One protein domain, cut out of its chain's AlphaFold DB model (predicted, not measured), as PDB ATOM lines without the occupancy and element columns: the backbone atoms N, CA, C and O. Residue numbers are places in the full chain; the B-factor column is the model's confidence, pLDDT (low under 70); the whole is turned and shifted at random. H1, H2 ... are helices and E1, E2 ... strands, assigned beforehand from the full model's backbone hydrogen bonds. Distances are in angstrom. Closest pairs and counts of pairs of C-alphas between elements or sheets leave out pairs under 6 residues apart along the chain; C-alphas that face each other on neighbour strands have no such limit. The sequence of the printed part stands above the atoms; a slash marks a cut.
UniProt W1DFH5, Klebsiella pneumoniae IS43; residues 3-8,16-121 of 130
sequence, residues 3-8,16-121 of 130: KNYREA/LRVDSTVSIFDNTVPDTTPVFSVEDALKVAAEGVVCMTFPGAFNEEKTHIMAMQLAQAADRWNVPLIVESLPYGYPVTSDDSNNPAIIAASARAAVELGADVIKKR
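This is residues 3 to 8 and 16 to 121 of the 130 residues of a protein of Klebsiella pneumoniae IS43 (UniProt W1DFH5). A small wall of three parallel strands, E3, E4 and E5, has two long helices, H2 and H3, over one face and running along the strands. A short hairpin, E1 and E2, sits beyond the E3 edge, and the short helix H1 packs near the start of E3 and on the last part of H2. The printed part has 112 residues with three named helices and five named strands, in the order E1, E2, H1, E3, H2, E4, H3, E5; the class is mixed, helices and strands. The whole is compact, with a radius of gyration of the C-alphas of 14.3 A and spans of 44 by 31 by 25 A.

In the larger sheet, E3 is residues 48 to 53, 16.8 A long, from C-alpha 48 at (260.191, 230.396, 360.910); E4 is residues 81 to 85, 12.2 A; E5 is residues 117 to 119, ending with C-alpha 119 at (264.622, 222.220, 351.661). H2, residues 60 to 77, is 25.7 A long, and H3, residues 100 to 112, is 18.6 A. H1 is residues 38 to 43. E1, residues 19 to 21, begins with C-alpha 19 at (263.696, 236.651, 349.739), and E2 is residues 32 to 34.

The sheet runs E3, E4, E5, with E3 and E5 as edge strands. E3 and E4 are parallel at 24 degrees, with N 82 and O 49 at 2.8 A; E4 and E5 are parallel at 30 degrees, with N 119 and O 83 at 2.9 A. H1, H2 and H3 are on one face of this sheet, two layers, helices over strands. E3, H2, E4 and E4, H3, E5 are strand-helix-strand units, parallel neighbour strands with a helix between, each with a right-handed crossover. H2 lies over E3 at a height over the sheet of 9.0 A; the closest C-alphas are those of Thr 53 and Thr 63, 5.0 A apart. H3, at a height of 7.1 A, lies over E4 and only just over E5, on which 3 of its C-alphas fall. H2 and H3 are near each other. H1 touches H2 at a steep tilt of 50 degrees, the same way, closest at the C-alphas of Val 38 and Ala 74, 6.3 A, and H2 does so with residues 70 to 77 alone. The hairpin E1 and E2 is antiparallel at 150 degrees, with N 20 and O 33 at 2.9 A. In H1, H2 and H3 every O i to N i+4 pair is within hydrogen-bond range.

The C-alphas farthest apart are those of Glu 7 and Asp 95, 45.0 A. Residues 9 to 15 are cut out, and C-alphas 8 and 16 are 16.1 A apart across the cut. The link E4 to H3, residues 86 to 99, is long. The mean pLDDT of the printed part is 93.6, and no printed residue is under 70.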
ATOM      1  N   LYS A   3     249.065 239.293 357.289       80.44
ATOM      2  CA  LYS A   3     248.513 240.390 358.108       80.44
ATOM      3  C   LYS A   3     246.979 240.475 358.098       80.44
ATOM      4  O   LYS A   3     246.401 240.976 359.051       80.44
ATOM      5  N   ASN A   4     246.336 239.979 357.040       84.75
ATOM      6  CA  ASN A   4     244.895 240.114 356.813       84.75
ATOM      7  C   ASN A   4     244.119 238.823 357.120       84.75
ATOM      8  O   ASN A   4     242.898 238.862 357.161       84.75
ATOM      9  N   TYR A   5     244.805 237.691 357.314       84.19
ATOM     10  CA  TYR A   5     244.187 236.374 357.539       84.19
ATOM     11  C   TYR A   5     244.681 235.714 358.828       84.19
ATOM     12  O   TYR A   5     244.668 234.493 358.952       84.19
ATOM     13  N   ARG A   6     245.126 236.522 359.796       74.00
ATOM     14  CA  ARG A   6     245.692 236.032 361.055       74.00
ATOM     15  C   ARG A   6     244.734 235.094 361.788       74.00
ATOM     16  O   ARG A   6     245.144 234.017 362.184       74.00
ATOM     17  N   GLU A   7     243.454 235.452 361.883       80.94
ATOM     18  CA  GLU A   7     242.448 234.613 362.551       80.94
ATOM     19  C   GLU A   7     242.289 233.237 361.897       80.94
ATOM     20  O   GLU A   7     242.232 232.231 362.598       80.94
ATOM     21  N   ALA A   8     242.294 233.180 360.563       82.56
ATOM     22  CA  ALA A   8     242.174 231.928 359.818       82.56
ATOM     23  C   ALA A   8     243.422 231.036 359.935       82.56
ATOM     24  O   ALA A   8     243.330 229.824 359.762       82.56
ATOM     25  N   LEU A  16     257.733 232.247 356.914       96.38
ATOM     26  CA  LEU A  16     257.770 233.380 355.993       96.38
ATOM     27  C   LEU A  16     258.946 233.243 355.023       96.38
ATOM     28  O   LEU A  16     260.097 233.162 355.442       96.38
ATOM     29  N   ARG A  17     258.681 233.280 353.714       97.44
ATOM     30  CA  ARG A  17     259.744 233.464 352.718       97.44
ATOM     31  C   ARG A  17     260.225 234.910 352.738       97.44
ATOM     32  O   ARG A  17     259.415 235.822 352.579       97.44
ATOM     33  N   VAL A  18     261.523 235.100 352.962       97.62
ATOM     34  CA  VAL A  18     262.120 236.418 353.241       97.62
ATOM     35  C   VAL A  18     262.967 236.978 352.098       97.62
ATOM     36  O   VAL A  18     263.408 238.121 352.167       97.62
ATOM     37  N   ASP A  19     263.145 236.221 351.022       96.31
ATOM     38  CA  ASP A  19     263.696 236.651 349.739       96.31
ATOM     39  C   ASP A  19     262.687 236.466 348.599       96.31
ATOM     40  O   ASP A  19     261.744 235.675 348.666       96.31
ATOM     41  N   SER A  20     262.895 237.210 347.520       93.88
ATOM     42  CA  SER A  20     262.118 237.084 346.290       93.88
ATOM     43  C   SER A  20     263.042 237.089 345.086       93.88
ATOM     44  O   SER A  20     264.120 237.682 345.127       93.88
ATOM     45  N   THR A  21     262.593 236.474 343.992       91.06
ATOM     46  CA  THR A  21     263.248 236.669 342.699       91.06
ATOM     47  C   THR A  21     263.126 238.128 342.255       91.06
ATOM     48  O   THR A  21     262.097 238.770 342.490       91.06
ATOM     49  N   VAL A  22     264.178 238.647 341.622       89.69
ATOM     50  CA  VAL A  22     264.211 239.998 341.040       89.69
ATOM     51  C   VAL A  22     263.687 240.034 339.601       89.69
ATOM     52  O   VAL A  22     263.384 241.111 339.095       89.69
ATOM     53  N   SER A  23     263.553 238.875 338.947       87.94
ATOM     54  CA  SER A  23     263.095 238.756 337.559       87.94
ATOM     55  C   SER A  23     262.033 237.664 337.438       87.94
ATOM     56  O   SER A  23     262.315 236.516 337.117       87.94
ATOM     57  N   ILE A  24     260.778 238.023 337.714       86.69
ATOM     58  CA  ILE A  24     259.660 237.063 337.813       86.69
ATOM     59  C   ILE A  24     259.305 236.356 336.492       86.69
ATOM     60  O   ILE A  24     258.580 235.365 336.515       86.69
ATOM     61  N   PHE A  25     259.768 236.875 335.352       87.19
ATOM     62  CA  PHE A  25     259.504 236.318 334.019       87.19
ATOM     63  C   PHE A  25     260.724 235.616 333.405       87.19
ATOM     64  O   PHE A  25     260.619 235.079 332.305       87.19
ATOM     65  N   ASP A  26     261.865 235.613 334.100       82.94
ATOM     66  CA  ASP A  26     263.049 234.862 333.698       82.94
ATOM     67  C   ASP A  26     262.970 233.444 334.274       82.94
ATOM     68  O   ASP A  26     262.834 233.247 335.481       82.94
ATOM     69  N   ASN A  27     263.011 232.447 333.392       73.50
ATOM     70  CA  ASN A  27     262.912 231.035 333.752       73.50
ATOM     71  C   ASN A  27     264.280 230.354 333.944       73.50
ATOM     72  O   ASN A  27     264.327 229.131 334.104       73.50
ATOM     73  N   THR A  28     265.376 231.116 333.913       82.38
ATOM     74  CA  THR A  28     266.734 230.631 334.183       82.38
ATOM     75  C   THR A  28     267.019 230.573 335.694       82.38
ATOM     76  O   THR A  28     266.108 230.386 336.508       82.38
ATOM     77  N   VAL A  29     268.291 230.664 336.104       81.44
ATOM     78  CA  VAL A  29     268.633 230.760 337.526       81.44
ATOM     79  C   VAL A  29     268.133 232.111 338.042       81.44
ATOM     80  O   VAL A  29     268.622 233.146 337.588       81.44
ATOM     81  N   PRO A  30     267.197 232.134 339.003       82.12
ATOM     82  CA  PRO A  30     266.708 233.390 339.551       82.12
ATOM     83  C   PRO A  30     267.837 234.115 340.286       82.12
ATOM     84  O   PRO A  30     268.495 233.558 341.166       82.12
ATOM     85  N   ASP A  31     267.994 235.405 340.013       90.31
ATOM     86  CA  ASP A  31     268.613 236.269 341.005       90.31
ATOM     87  C   ASP A  31     267.593 236.592 342.102       90.31
ATOM     88  O   ASP A  31     266.404 236.793 341.823       90.31
ATOM     89  N   THR A  32     268.030 236.578 343.361       93.19
ATOM     90  CA  THR A  32     267.171 236.828 344.520       93.19
ATOM     91  C   THR A  32     267.654 238.023 345.318       93.19
ATOM     92  O   THR A  32     268.823 238.410 345.293       93.19
ATOM     93  N   THR A  33     266.720 238.653 346.016       94.69
ATOM     94  CA  THR A  33     266.999 239.751 346.936       94.69
ATOM     95  C   THR A  33     266.232 239.533 348.233       94.69
ATOM     96  O   THR A  33     265.092 239.060 348.178       94.69
ATOM     97  N   PRO A  34     266.802 239.892 349.394       95.94
ATOM     98  CA  PRO A  34     266.036 239.957 350.630       95.94
ATOM     99  C   PRO A  34     264.904 240.985 350.485       95.94
ATOM    100  O   PRO A  34     265.104 242.073 349.942       95.94
ATOM    101  N   VAL A  35     263.715 240.620 350.956       96.75
ATOM    102  CA  VAL A  35     262.500 241.453 350.939       96.75
ATOM    103  C   VAL A  35     261.875 241.625 352.323       96.75
ATOM    104  O   VAL A  35     261.143 242.589 352.531       96.75
ATOM    105  N   PHE A  36     262.175 240.735 353.274       97.00
ATOM    106  CA  PHE A  36     261.736 240.826 354.669       97.00
ATOM    107  C   PHE A  36     262.876 240.448 355.614       97.00
ATOM    108  O   PHE A  36     263.778 239.700 355.237       97.00
ATOM    109  N   SER A  37     262.831 240.948 356.847       97.75
ATOM    110  CA  SER A  37     263.739 240.515 357.913       97.75
ATOM    111  C   SER A  37     263.093 239.474 358.837       97.75
ATOM    112  O   SER A  37     261.895 239.186 358.746       97.75
ATOM    113  N   VAL A  38     263.874 238.925 359.772       98.19
ATOM    114  CA  VAL A  38     263.353 238.053 360.841       98.19
ATOM    115  C   VAL A  38     262.359 238.814 361.723       98.19
ATOM    116  O   VAL A  38     261.303 238.298 362.074       98.19
ATOM    117  N   GLU A  39     262.628 240.082 362.012       97.75
ATOM    118  CA  GLU A  39     261.735 240.953 362.775       97.75
ATOM    119  C   GLU A  39     260.399 241.183 362.055       97.75
ATOM    120  O   GLU A  39     259.351 241.256 362.698       97.75
ATOM    121  N   ASP A  40     260.399 241.275 360.722       96.50
ATOM    122  CA  ASP A  40     259.154 241.346 359.952       96.50
ATOM    123  C   ASP A  40     258.356 240.041 360.022       96.50
ATOM    124  O   ASP A  40     257.125 240.096 360.101       96.50
ATOM    125  N   ALA A  41     259.038 238.891 360.060       95.75
ATOM    126  CA  ALA A  41     258.419 237.590 360.300       95.75
ATOM    127  C   ALA A  41     257.754 237.536 361.689       95.75
ATOM    128  O   ALA A  41     256.580 237.173 361.806       95.75
ATOM    129  N   LEU A  42     258.445 238.014 362.728       94.62
ATOM    130  CA  LEU A  42     257.915 238.079 364.095       94.62
ATOM    131  C   LEU A  42     256.675 238.977 364.209       94.62
ATOM    132  O   LEU A  42     255.702 238.609 364.870       94.62
ATOM    133  N   LYS A  43     256.648 240.131 363.524       93.38
ATOM    134  CA  LYS A  43     255.481 241.044 363.526       93.38
ATOM    135  C   LYS A  43     254.203 240.383 363.021       93.38
ATOM    136  O   LYS A  43     253.105 240.822 363.366       93.38
ATOM    137  N   VAL A  44     254.334 239.371 362.170       91.38
ATOM    138  CA  VAL A  44     253.200 238.640 361.602       91.38
ATOM    139  C   VAL A  44     252.990 237.276 362.264       91.38
ATOM    140  O   VAL A  44     252.177 236.501 361.775       91.38
ATOM    141  N   ALA A  45     253.665 237.025 363.392       91.56
ATOM    142  CA  ALA A  45     253.633 235.771 364.139       91.56
ATOM    143  C   ALA A  45     254.025 234.545 363.293       91.56
ATOM    144  O   ALA A  45     253.477 233.464 363.481       91.56
ATOM    145  N   ALA A  46     254.955 234.715 362.346       93.69
ATOM    146  CA  ALA A  46     255.581 233.577 361.689       93.69
ATOM    147  C   ALA A  46     256.532 232.867 362.668       93.69
ATOM    148  O   ALA A  46     257.223 233.509 363.457       93.69
ATOM    149  N   GLU A  47     256.566 231.543 362.584       95.31
ATOM    150  CA  GLU A  47     257.335 230.646 363.454       95.31
ATOM    151  C   GLU A  47     258.670 230.230 362.829       95.31
ATOM    152  O   GLU A  47     259.436 229.492 363.433       95.31
ATOM    153  N   GLY A  48     258.951 230.682 361.610       97.75
ATOM    154  CA  GLY A  48     260.191 230.396 360.910       97.75
ATOM    155  C   GLY A  48     260.364 231.293 359.698       97.75
ATOM    156  O   GLY A  48     259.423 231.951 359.237       97.75
ATOM    157  N   VAL A  49     261.570 231.285 359.148       98.62
ATOM    158  CA  VAL A  49     261.905 231.992 357.912       98.62
ATOM    159  C   VAL A  49     262.489 231.035 356.884       98.62
ATOM    160  O   VAL A  49     263.086 230.021 357.236       98.62
ATOM    161  N   VAL A  50     262.315 231.344 355.600       98.62
ATOM    162  CA  VAL A  50     262.916 230.575 354.507       98.62
ATOM    163  C   VAL A  50     263.564 231.482 353.465       98.62
ATOM    164  O   VAL A  50     262.962 232.473 353.047       98.62
ATOM    165  N   CYS A  51     264.770 231.122 353.022       98.06
ATOM    166  CA  CYS A  51     265.458 231.745 351.888       98.06
ATOM    167  C   CYS A  51     265.879 230.714 350.831       98.06
ATOM    168  O   CYS A  51     265.671 229.512 351.011       98.06
ATOM    169  N   MET A  52     266.405 231.165 349.691       96.94
ATOM    170  CA  MET A  52     267.035 230.311 348.677       96.94
ATOM    171  C   MET A  52     268.539 230.520 348.586       96.94
ATOM    172  O   MET A  52     269.040 231.631 348.737       96.94
ATOM    173  N   THR A  53     269.239 229.438 348.250       96.94
ATOM    174  CA  THR A  53     270.634 229.465 347.800       96.94
ATOM    175  C   THR A  53     270.769 228.723 346.477       96.94
ATOM    176  O   THR A  53     270.079 227.722 346.257       96.94
ATOM    177  N   PHE A  54     271.673 229.190 345.611       95.88
ATOM    178  CA  PHE A  54     271.936 228.568 344.308       95.88
ATOM    179  C   PHE A  54     273.412 228.171 344.146       95.88
ATOM    180  O   PHE A  54     274.134 228.811 343.378       95.88
ATOM    181  N   PRO A  55     273.884 227.112 344.835       95.62
ATOM    182  CA  PRO A  55     275.234 226.595 344.626       95.62
ATOM    183  C   PRO A  55     275.501 226.252 343.153       95.62
ATOM    184  O   PRO A  55     274.636 225.713 342.457       95.62
ATOM    185  N   GLY A  56     276.694 226.566 342.667       94.19
ATOM    186  CA  GLY A  56     277.122 226.386 341.283       94.19
ATOM    187  C   GLY A  56     276.532 227.386 340.286       94.19
ATOM    188  O   GLY A  56     276.849 227.302 339.099       94.19
ATOM    189  N   ALA A  57     275.678 228.321 340.714       93.75
ATOM    190  CA  ALA A  57     275.134 229.356 339.843       93.75
ATOM    191  C   ALA A  57     275.953 230.656 339.890       93.75
ATOM    192  O   ALA A  57     276.748 230.889 340.796       93.75
ATOM    193  N   PHE A  58     275.723 231.550 338.922       93.19
ATOM    194  CA  PHE A  58     276.459 232.818 338.810       93.19
ATOM    195  C   PHE A  58     276.303 233.744 340.033       93.19
ATOM    196  O   PHE A  58     277.133 234.620 340.250       93.19
ATOM    197  N   ASN A  59     275.231 233.571 340.809       93.81
ATOM    198  CA  ASN A  59     274.885 234.374 341.978       93.81
ATOM    199  C   ASN A  59     275.066 233.622 343.309       93.81
ATOM    200  O   ASN A  59     274.527 234.059 344.331       93.81
ATOM    201  N   GLU A  60     275.818 232.515 343.315       96.31
ATOM    202  CA  GLU A  60     276.061 231.686 344.502       96.31
ATOM    203  C   GLU A  60     276.501 232.527 345.707       96.31
ATOM    204  O   GLU A  60     275.812 232.536 346.730       96.31
ATOM    205  N   GLU A  61     277.585 233.298 345.555       97.19
ATOM    206  CA  GLU A  61     278.159 234.138 346.615       97.19
ATOM    207  C   GLU A  61     277.104 235.048 347.251       97.19
ATOM    208  O   GLU A  61     276.940 235.074 348.472       97.19
ATOM    209  N   LYS A  62     276.329 235.754 346.420       96.62
ATOM    210  CA  LYS A  62     275.282 236.673 346.873       96.62
ATOM    211  C   LYS A  62     274.231 235.948 347.713       96.62
ATOM    212  O   LYS A  62     273.849 236.438 348.778       96.62
ATOM    213  N   THR A  63     273.769 234.786 347.256       97.06
ATOM    214  CA  THR A  63     272.760 234.017 347.998       97.06
ATOM    215  C   THR A  63     273.311 233.393 349.280       97.06
ATOM    216  O   THR A  63     272.608 233.364 350.288       97.06
ATOM    217  N   HIS A  64     274.582 232.981 349.298       97.75
ATOM    218  CA  HIS A  64     275.250 232.480 350.501       97.75
ATOM    219  C   HIS A  64     275.445 233.578 351.550       97.75
ATOM    220  O   HIS A  64     275.154 233.355 352.725       97.75
ATOM    221  N   ILE A  65     275.864 234.781 351.140       97.94
ATOM    222  CA  ILE A  65     275.978 235.938 352.041       97.94
ATOM    223  C   ILE A  65     274.620 236.250 352.672       97.94
ATOM    224  O   ILE A  65     274.535 236.426 353.887       97.94
ATOM    225  N   MET A  66     273.555 236.274 351.867       97.25
ATOM    226  CA  MET A  66     272.203 236.518 352.364       97.25
ATOM    227  C   MET A  66     271.753 235.434 353.358       97.25
ATOM    228  O   MET A  66     271.226 235.768 354.418       97.25
ATOM    229  N   ALA A  67     271.990 234.152 353.058       98.25
ATOM    230  CA  ALA A  67     271.657 233.048 353.957       98.25
ATOM    231  C   ALA A  67     272.424 233.127 355.287       98.25
ATOM    232  O   ALA A  67     271.807 233.002 356.340       98.25
ATOM    233  N   MET A  68     273.727 233.421 355.256       98.31
ATOM    234  CA  MET A  68     274.549 233.599 356.460       98.31
ATOM    235  C   MET A  68     274.072 234.781 357.317       98.31
ATOM    236  O   MET A  68     273.927 234.652 358.533       98.31
ATOM    237  N   GLN A  69     273.759 235.925 356.698       98.19
ATOM    238  CA  GLN A  69     273.212 237.085 357.413       98.19
ATOM    239  C   GLN A  69     271.853 236.773 358.047       98.19
ATOM    240  O   GLN A  69     271.574 237.192 359.175       98.19
ATOM    241  N   LEU A  70     271.014 236.025 357.327       98.44
ATOM    242  CA  LEU A  70     269.720 235.585 357.824       98.44
ATOM    243  C   LEU A  70     269.874 234.592 358.978       98.44
ATOM    244  O   LEU A  70     269.164 234.745 359.963       98.44
ATOM    245  N   ALA A  71     270.820 233.653 358.907       98.62
ATOM    246  CA  ALA A  71     271.117 232.709 359.985       98.62
ATOM    247  C   ALA A  71     271.547 233.430 361.266       98.62
ATOM    248  O   ALA A  71     271.019 233.157 362.340       98.62
ATOM    249  N   GLN A  72     272.416 234.438 361.156       98.56
ATOM    250  CA  GLN A  72     272.790 235.266 362.306       98.56
ATOM    251  C   GLN A  72     271.588 236.009 362.906       98.56
ATOM    252  O   GLN A  72     271.525 236.205 364.117       98.56
ATOM    253  N   ALA A  73     270.651 236.483 362.081       98.50
ATOM    254  CA  ALA A  73     269.434 237.129 362.570       98.50
ATOM    255  C   ALA A  73     268.462 236.126 363.205       98.50
ATOM    256  O   ALA A  73     267.878 236.420 364.244       98.50
ATOM    257  N   ALA A  74     268.315 234.958 362.593       98.56
ATOM    258  CA  ALA A  74     267.475 233.863 363.045       98.56
ATOM    259  C   ALA A  74     267.919 233.376 364.435       98.56
ATOM    260  O   ALA A  74     267.102 233.348 365.352       98.56
ATOM    261  N   ASP A  75     269.223 233.154 364.622       98.38
ATOM    262  CA  ASP A  75     269.832 232.790 365.907       98.38
ATOM    263  C   ASP A  75     269.598 233.863 366.985       98.38
ATOM    264  O   ASP A  75     269.091 233.565 368.066       98.38
ATOM    265  N   ARG A  76     269.831 235.147 366.662       98.50
ATOM    266  CA  ARG A  76     269.589 236.268 367.596       98.50
ATOM    267  C   ARG A  76     268.160 236.323 368.133       98.50
ATOM    268  O   ARG A  76     267.953 236.762 369.262       98.50
ATOM    269  N   TRP A  77     267.185 235.942 367.314       98.19
ATOM    270  CA  TRP A  77     265.766 235.995 367.657       98.19
ATOM    271  C   TRP A  77     265.175 234.626 368.012       98.19
ATOM    272  O   TRP A  77     263.979 234.550 368.293       98.19
ATOM    273  N   ASN A  78     265.994 233.568 368.031       97.75
ATOM    274  CA  ASN A  78     265.573 232.185 368.253       97.75
ATOM    275  C   ASN A  78     264.431 231.752 367.305       97.75
ATOM    276  O   ASN A  78     263.415 231.201 367.734       97.75
ATOM    277  N   VAL A  79     264.588 232.052 366.014       98.31
ATOM    278  CA  VAL A  79     263.641 231.715 364.941       98.31
ATOM    279  C   VAL A  79     264.269 230.655 364.033       98.31
ATOM    280  O   VAL A  79     265.345 230.909 363.510       98.31
ATOM    281  N   PRO A  80     263.609 229.516 363.771       98.38
ATOM    282  CA  PRO A  80     264.078 228.522 362.809       98.38
ATOM    283  C   PRO A  80     264.310 229.085 361.398       98.38
ATOM    284  O   PRO A  80     263.420 229.716 360.810       98.38
ATOM    285  N   LEU A  81     265.472 228.783 360.822       98.75
ATOM    286  CA  LEU A  81     265.831 229.078 359.439       98.75
ATOM    287  C   LEU A  81     265.745 227.825 358.560       98.75
ATOM    288  O   LEU A  81     266.456 226.836 358.745       98.75
ATOM    289  N   ILE A  82     264.933 227.917 357.511       98.81
ATOM    290  CA  ILE A  82     264.932 226.976 356.398       98.81
ATOM    291  C   ILE A  82     265.773 227.545 355.251       98.81
ATOM    292  O   ILE A  82     265.489 228.626 354.734       98.81
ATOM    293  N   VAL A  83     266.761 226.792 354.776       98.62
ATOM    294  CA  VAL A  83     267.467 227.122 353.530       98.62
ATOM    295  C   VAL A  83     266.982 226.196 352.425       98.62
ATOM    296  O   VAL A  83     267.142 224.975 352.484       98.62
ATOM    297  N   GLU A  84     266.375 226.785 351.398       97.62
ATOM    298  CA  GLU A  84     266.032 226.097 350.160       97.62
ATOM    299  C   GLU A  84     267.242 226.092 349.221       97.62
ATOM    300  O   GLU A  84     267.485 227.054 348.496       97.62
ATOM    301  N   SER A  85     268.033 225.020 349.278       96.44
ATOM    302  CA  SER A  85     269.266 224.895 348.501       96.44
ATOM    303  C   SER A  85     269.007 224.193 347.172       96.44
ATOM    304  O   SER A  85     268.624 223.017 347.124       96.44
ATOM    305  N   LEU A  86     269.184 224.944 346.087       94.62
ATOM    306  CA  LEU A  86     268.807 224.566 344.732       94.62
ATOM    307  C   LEU A  86     270.011 224.745 343.796       94.62
ATOM    308  O   LEU A  86     270.163 225.808 343.192       94.62
ATOM    309  N   PRO A  87     270.889 223.733 343.656       94.00
ATOM    310  CA  PRO A  87     272.045 223.868 342.784       94.00
ATOM    311  C   PRO A  87     271.614 224.178 341.348       94.00
ATOM    312  O   PRO A  87     270.683 223.548 340.826       94.00
ATOM    313  N   TYR A  88     272.289 225.146 340.730       92.81
ATOM    314  CA  TYR A  88     272.073 225.607 339.352       92.81
ATOM    315  C   TYR A  88     270.665 226.155 339.012       92.81
ATOM    316  O   TYR A  88     270.291 226.168 337.840       92.81
ATOM    317  N   GLY A  89     269.878 226.633 339.986       90.94
ATOM    318  CA  GLY A  89     268.580 227.307 339.745       90.94
ATOM    319  C   GLY A  89     267.364 226.482 340.162       90.94
ATOM    320  O   GLY A  89     267.536 225.510 340.877       90.94
ATOM    321  N   TYR A  90     266.133 226.841 339.756       84.69
ATOM    322  CA  TYR A  90     264.921 226.047 340.059       84.69
ATOM    323  C   TYR A  90     264.720 224.817 339.164       84.69
ATOM    324  O   TYR A  90     264.501 223.727 339.712       84.69
ATOM    325  N   PRO A  91     264.754 224.939 337.821       84.75
ATOM    326  CA  PRO A  91     264.514 223.790 336.964       84.75
ATOM    327  C   PRO A  91     265.723 222.856 336.965       84.75
ATOM    328  O   PRO A  91     266.849 223.271 337.228       84.75
ATOM    329  N   VAL A  92     265.483 221.582 336.659       84.44
ATOM    330  CA  VAL A  92     266.566 220.679 336.264       84.44
ATOM    331  C   VAL A  92     266.984 221.085 334.853       84.44
ATOM    332  O   VAL A  92     266.226 220.888 333.906       84.44
ATOM    333  N   THR A  93     268.146 221.717 334.731       80.75
ATOM    334  CA  THR A  93     268.681 222.271 333.473       80.75
ATOM    335  C   THR A  93     269.815 221.433 332.893       80.75
ATOM    336  O   THR A  93     270.126 221.553 331.711       80.75
ATOM    337  N   SER A  94     270.426 220.583 333.714       84.12
ATOM    338  CA  SER A  94     271.565 219.733 333.370       84.12
ATOM    339  C   SER A  94     271.566 218.453 334.204       84.12
ATOM    340  O   SER A  94     270.929 218.398 335.262       84.12
ATOM    341  N   ASP A  95     272.331 217.447 333.774       85.56
ATOM    342  CA  ASP A  95     272.561 216.232 334.567       85.56
ATOM    343  C   ASP A  95     273.118 216.572 335.958       85.56
ATOM    344  O   ASP A  95     272.679 216.008 336.961       85.56
ATOM    345  N   ASP A  96     273.993 217.578 336.039       86.81
ATOM    346  CA  ASP A  96     274.559 218.074 337.294       86.81
ATOM    347  C   ASP A  96     273.500 218.683 338.227       86.81
ATOM    348  O   ASP A  96     273.505 218.433 339.434       86.81
ATOM    349  N   SER A  97     272.520 219.415 337.691       84.81
ATOM    350  CA  SER A  97     271.441 220.012 338.498       84.81
ATOM    351  C   SER A  97     270.523 218.998 339.187       84.81
ATOM    352  O   SER A  97     269.851 219.340 340.170       84.81
ATOM    353  N   ASN A  98     270.526 217.748 338.710       88.19
ATOM    354  CA  ASN A  98     269.811 216.625 339.312       88.19
ATOM    355  C   ASN A  98     270.747 215.525 339.845       88.19
ATOM    356  O   ASN A  98     270.282 214.458 340.252       88.19
ATOM    357  N   ASN A  99     272.059 215.771 339.860       92.00
ATOM    358  CA  ASN A  99     273.045 214.815 340.337       92.00
ATOM    359  C   ASN A  99     272.951 214.692 341.871       92.00
ATOM    360  O   ASN A  99     273.121 215.692 342.582       92.00
ATOM    361  N   PRO A 100     272.723 213.482 342.422       92.94
ATOM    362  CA  PRO A 100     272.591 213.296 343.862       92.94
ATOM    363  C   PRO A 100     273.792 213.770 344.683       92.94
ATOM    364  O   PRO A 100     273.599 214.279 345.788       92.94
ATOM    365  N   ALA A 101     275.011 213.641 344.152       94.19
ATOM    366  CA  ALA A 101     276.222 214.081 344.841       94.19
ATOM    367  C   ALA A 101     276.272 215.611 344.969       94.19
ATOM    368  O   ALA A 101     276.607 216.130 346.033       94.19
ATOM    369  N   ILE A 102     275.864 216.330 343.921       95.31
ATOM    370  CA  ILE A 102     275.807 217.795 343.918       95.31
ATOM    371  C   ILE A 102     274.704 218.270 344.863       95.31
ATOM    372  O   ILE A 102     274.959 219.104 345.724       95.31
ATOM    373  N   ILE A 103     273.508 217.678 344.793       94.81
ATOM    374  CA  ILE A 103     272.407 218.011 345.709       94.81
ATOM    375  C   ILE A 103     272.812 217.770 347.176       94.81
ATOM    376  O   ILE A 103     272.450 218.555 348.054       94.81
ATOM    377  N   ALA A 104     273.562 216.701 347.459       95.44
ATOM    378  CA  ALA A 104     274.081 216.425 348.797       95.44
ATOM    379  C   ALA A 104     275.132 217.455 349.244       95.44
ATOM    380  O   ALA A 104     275.087 217.904 350.390       95.44
ATOM    381  N   ALA A 105     276.039 217.869 348.352       96.75
ATOM    382  CA  ALA A 105     277.017 218.920 348.630       96.75
ATOM    383  C   ALA A 105     276.342 220.279 348.888       96.75
ATOM    384  O   ALA A 105     276.669 220.953 349.861       96.75
ATOM    385  N   SER A 106     275.330 220.643 348.098       96.44
ATOM    386  CA  SER A 106     274.518 221.847 348.319       96.44
ATOM    387  C   SER A 106     273.796 221.820 349.668       96.44
ATOM    388  O   SER A 106     273.798 222.804 350.402       96.44
ATOM    389  N   ALA A 107     273.236 220.666 350.048       97.12
ATOM    390  CA  ALA A 107     272.625 220.488 351.362       97.12
ATOM    391  C   ALA A 107     273.647 220.648 352.501       97.12
ATOM    392  O   ALA A 107     273.335 221.260 353.518       97.12
ATOM    393  N   ARG A 108     274.875 220.136 352.335       97.94
ATOM    394  CA  ARG A 108     275.962 220.346 353.302       97.94
ATOM    395  C   ARG A 108     276.297 221.830 353.447       97.94
ATOM    396  O   ARG A 108     276.336 222.306 354.577       97.94
ATOM    397  N   ALA A 109     276.458 222.547 352.336       97.94
ATOM    398  CA  ALA A 109     276.724 223.983 352.349       97.94
ATOM    399  C   ALA A 109     275.620 224.763 353.086       97.94
ATOM    400  O   ALA A 109     275.912 225.640 353.889       97.94
ATOM    401  N   ALA A 110     274.348 224.394 352.900       98.38
ATOM    402  CA  ALA A 110     273.240 225.004 353.637       98.38
ATOM    403  C   ALA A 110     273.368 224.845 355.168       98.38
ATOM    404  O   ALA A 110     273.089 225.792 355.898       98.38
ATOM    405  N   VAL A 111     273.829 223.685 355.659       98.12
ATOM    406  CA  VAL A 111     274.107 223.478 357.098       98.12
ATOM    407  C   VAL A 111     275.228 224.394 357.575       98.12
ATOM    408  O   VAL A 111     275.108 225.013 358.625       98.12
ATOM    409  N   GLU A 112     276.309 224.498 356.805       98.06
ATOM    410  CA  GLU A 112     277.463 225.341 357.146       98.06
ATOM    411  C   GLU A 112     277.102 226.832 357.190       98.06
ATOM    412  O   GLU A 112     277.680 227.586 357.969       98.06
ATOM    413  N   LEU A 113     276.102 227.246 356.407       98.19
ATOM    414  CA  LEU A 113     275.538 228.596 356.433       98.19
ATOM    415  C   LEU A 113     274.581 228.845 357.611       98.19
ATOM    416  O   LEU A 113     274.177 229.988 357.809       98.19
ATOM    417  N   GLY A 114     274.235 227.815 358.391       97.94
ATOM    418  CA  GLY A 114     273.397 227.925 359.589       97.94
ATOM    419  C   GLY A 114     271.924 227.558 359.388       97.94
ATOM    420  O   GLY A 114     271.076 228.061 360.115       97.94
ATOM    421  N   ALA A 115     271.591 226.718 358.402       98.50
ATOM    422  CA  ALA A 115     270.230 226.204 358.248       98.50
ATOM    423  C   ALA A 115     269.851 225.221 359.370       98.50
ATOM    424  O   ALA A 115     270.555 224.233 359.587       98.50
ATOM    425  N   ASP A 116     268.679 225.412 359.979       98.56
ATOM    426  CA  ASP A 116     268.058 224.424 360.875       98.56
ATOM    427  C   ASP A 116     267.352 223.319 360.079       98.56
ATOM    428  O   ASP A 116     267.348 222.145 360.453       98.56
ATOM    429  N   VAL A 117     266.749 223.699 358.947       98.44
ATOM    430  CA  VAL A 117     266.055 222.788 358.033       98.44
ATOM    431  C   VAL A 117     266.526 223.035 356.608       98.44
ATOM    432  O   VAL A 117     266.609 224.167 356.134       98.44
ATOM    433  N   ILE A 118     266.778 221.952 355.878       98.12
ATOM    434  CA  ILE A 118     267.177 222.019 354.473       98.12
ATOM    435  C   ILE A 118     265.985 221.618 353.613       98.12
ATOM    436  O   ILE A 118     265.517 220.478 353.668       98.12
ATOM    437  N   LYS A 119     265.535 222.535 352.758       97.25
ATOM    438  CA  LYS A 119     264.622 222.220 351.661       97.25
ATOM    439  C   LYS A 119     265.459 222.028 350.402       97.25
ATOM    440  O   LYS A 119     266.211 222.905 350.001       97.25
ATOM    441  N   LYS A 120     265.364 220.865 349.777       93.31
ATOM    442  CA  LYS A 120     266.138 220.537 348.576       93.31
ATOM    443  C   LYS A 120     265.299 219.703 347.627       93.31
ATOM    444  O   LYS A 120     264.253 219.176 348.015       93.31
ATOM    445  N   ARG A 121     265.793 219.521 346.404       88.44
ATOM    446  CA  ARG A 121     265.192 218.580 345.456       88.44
ATOM    447  C   ARG A 121     265.135 217.164 346.030       88.44
ATOM    448  O   ARG A 121     266.020 216.716 346.777       88.44
TER     449      ARG A 121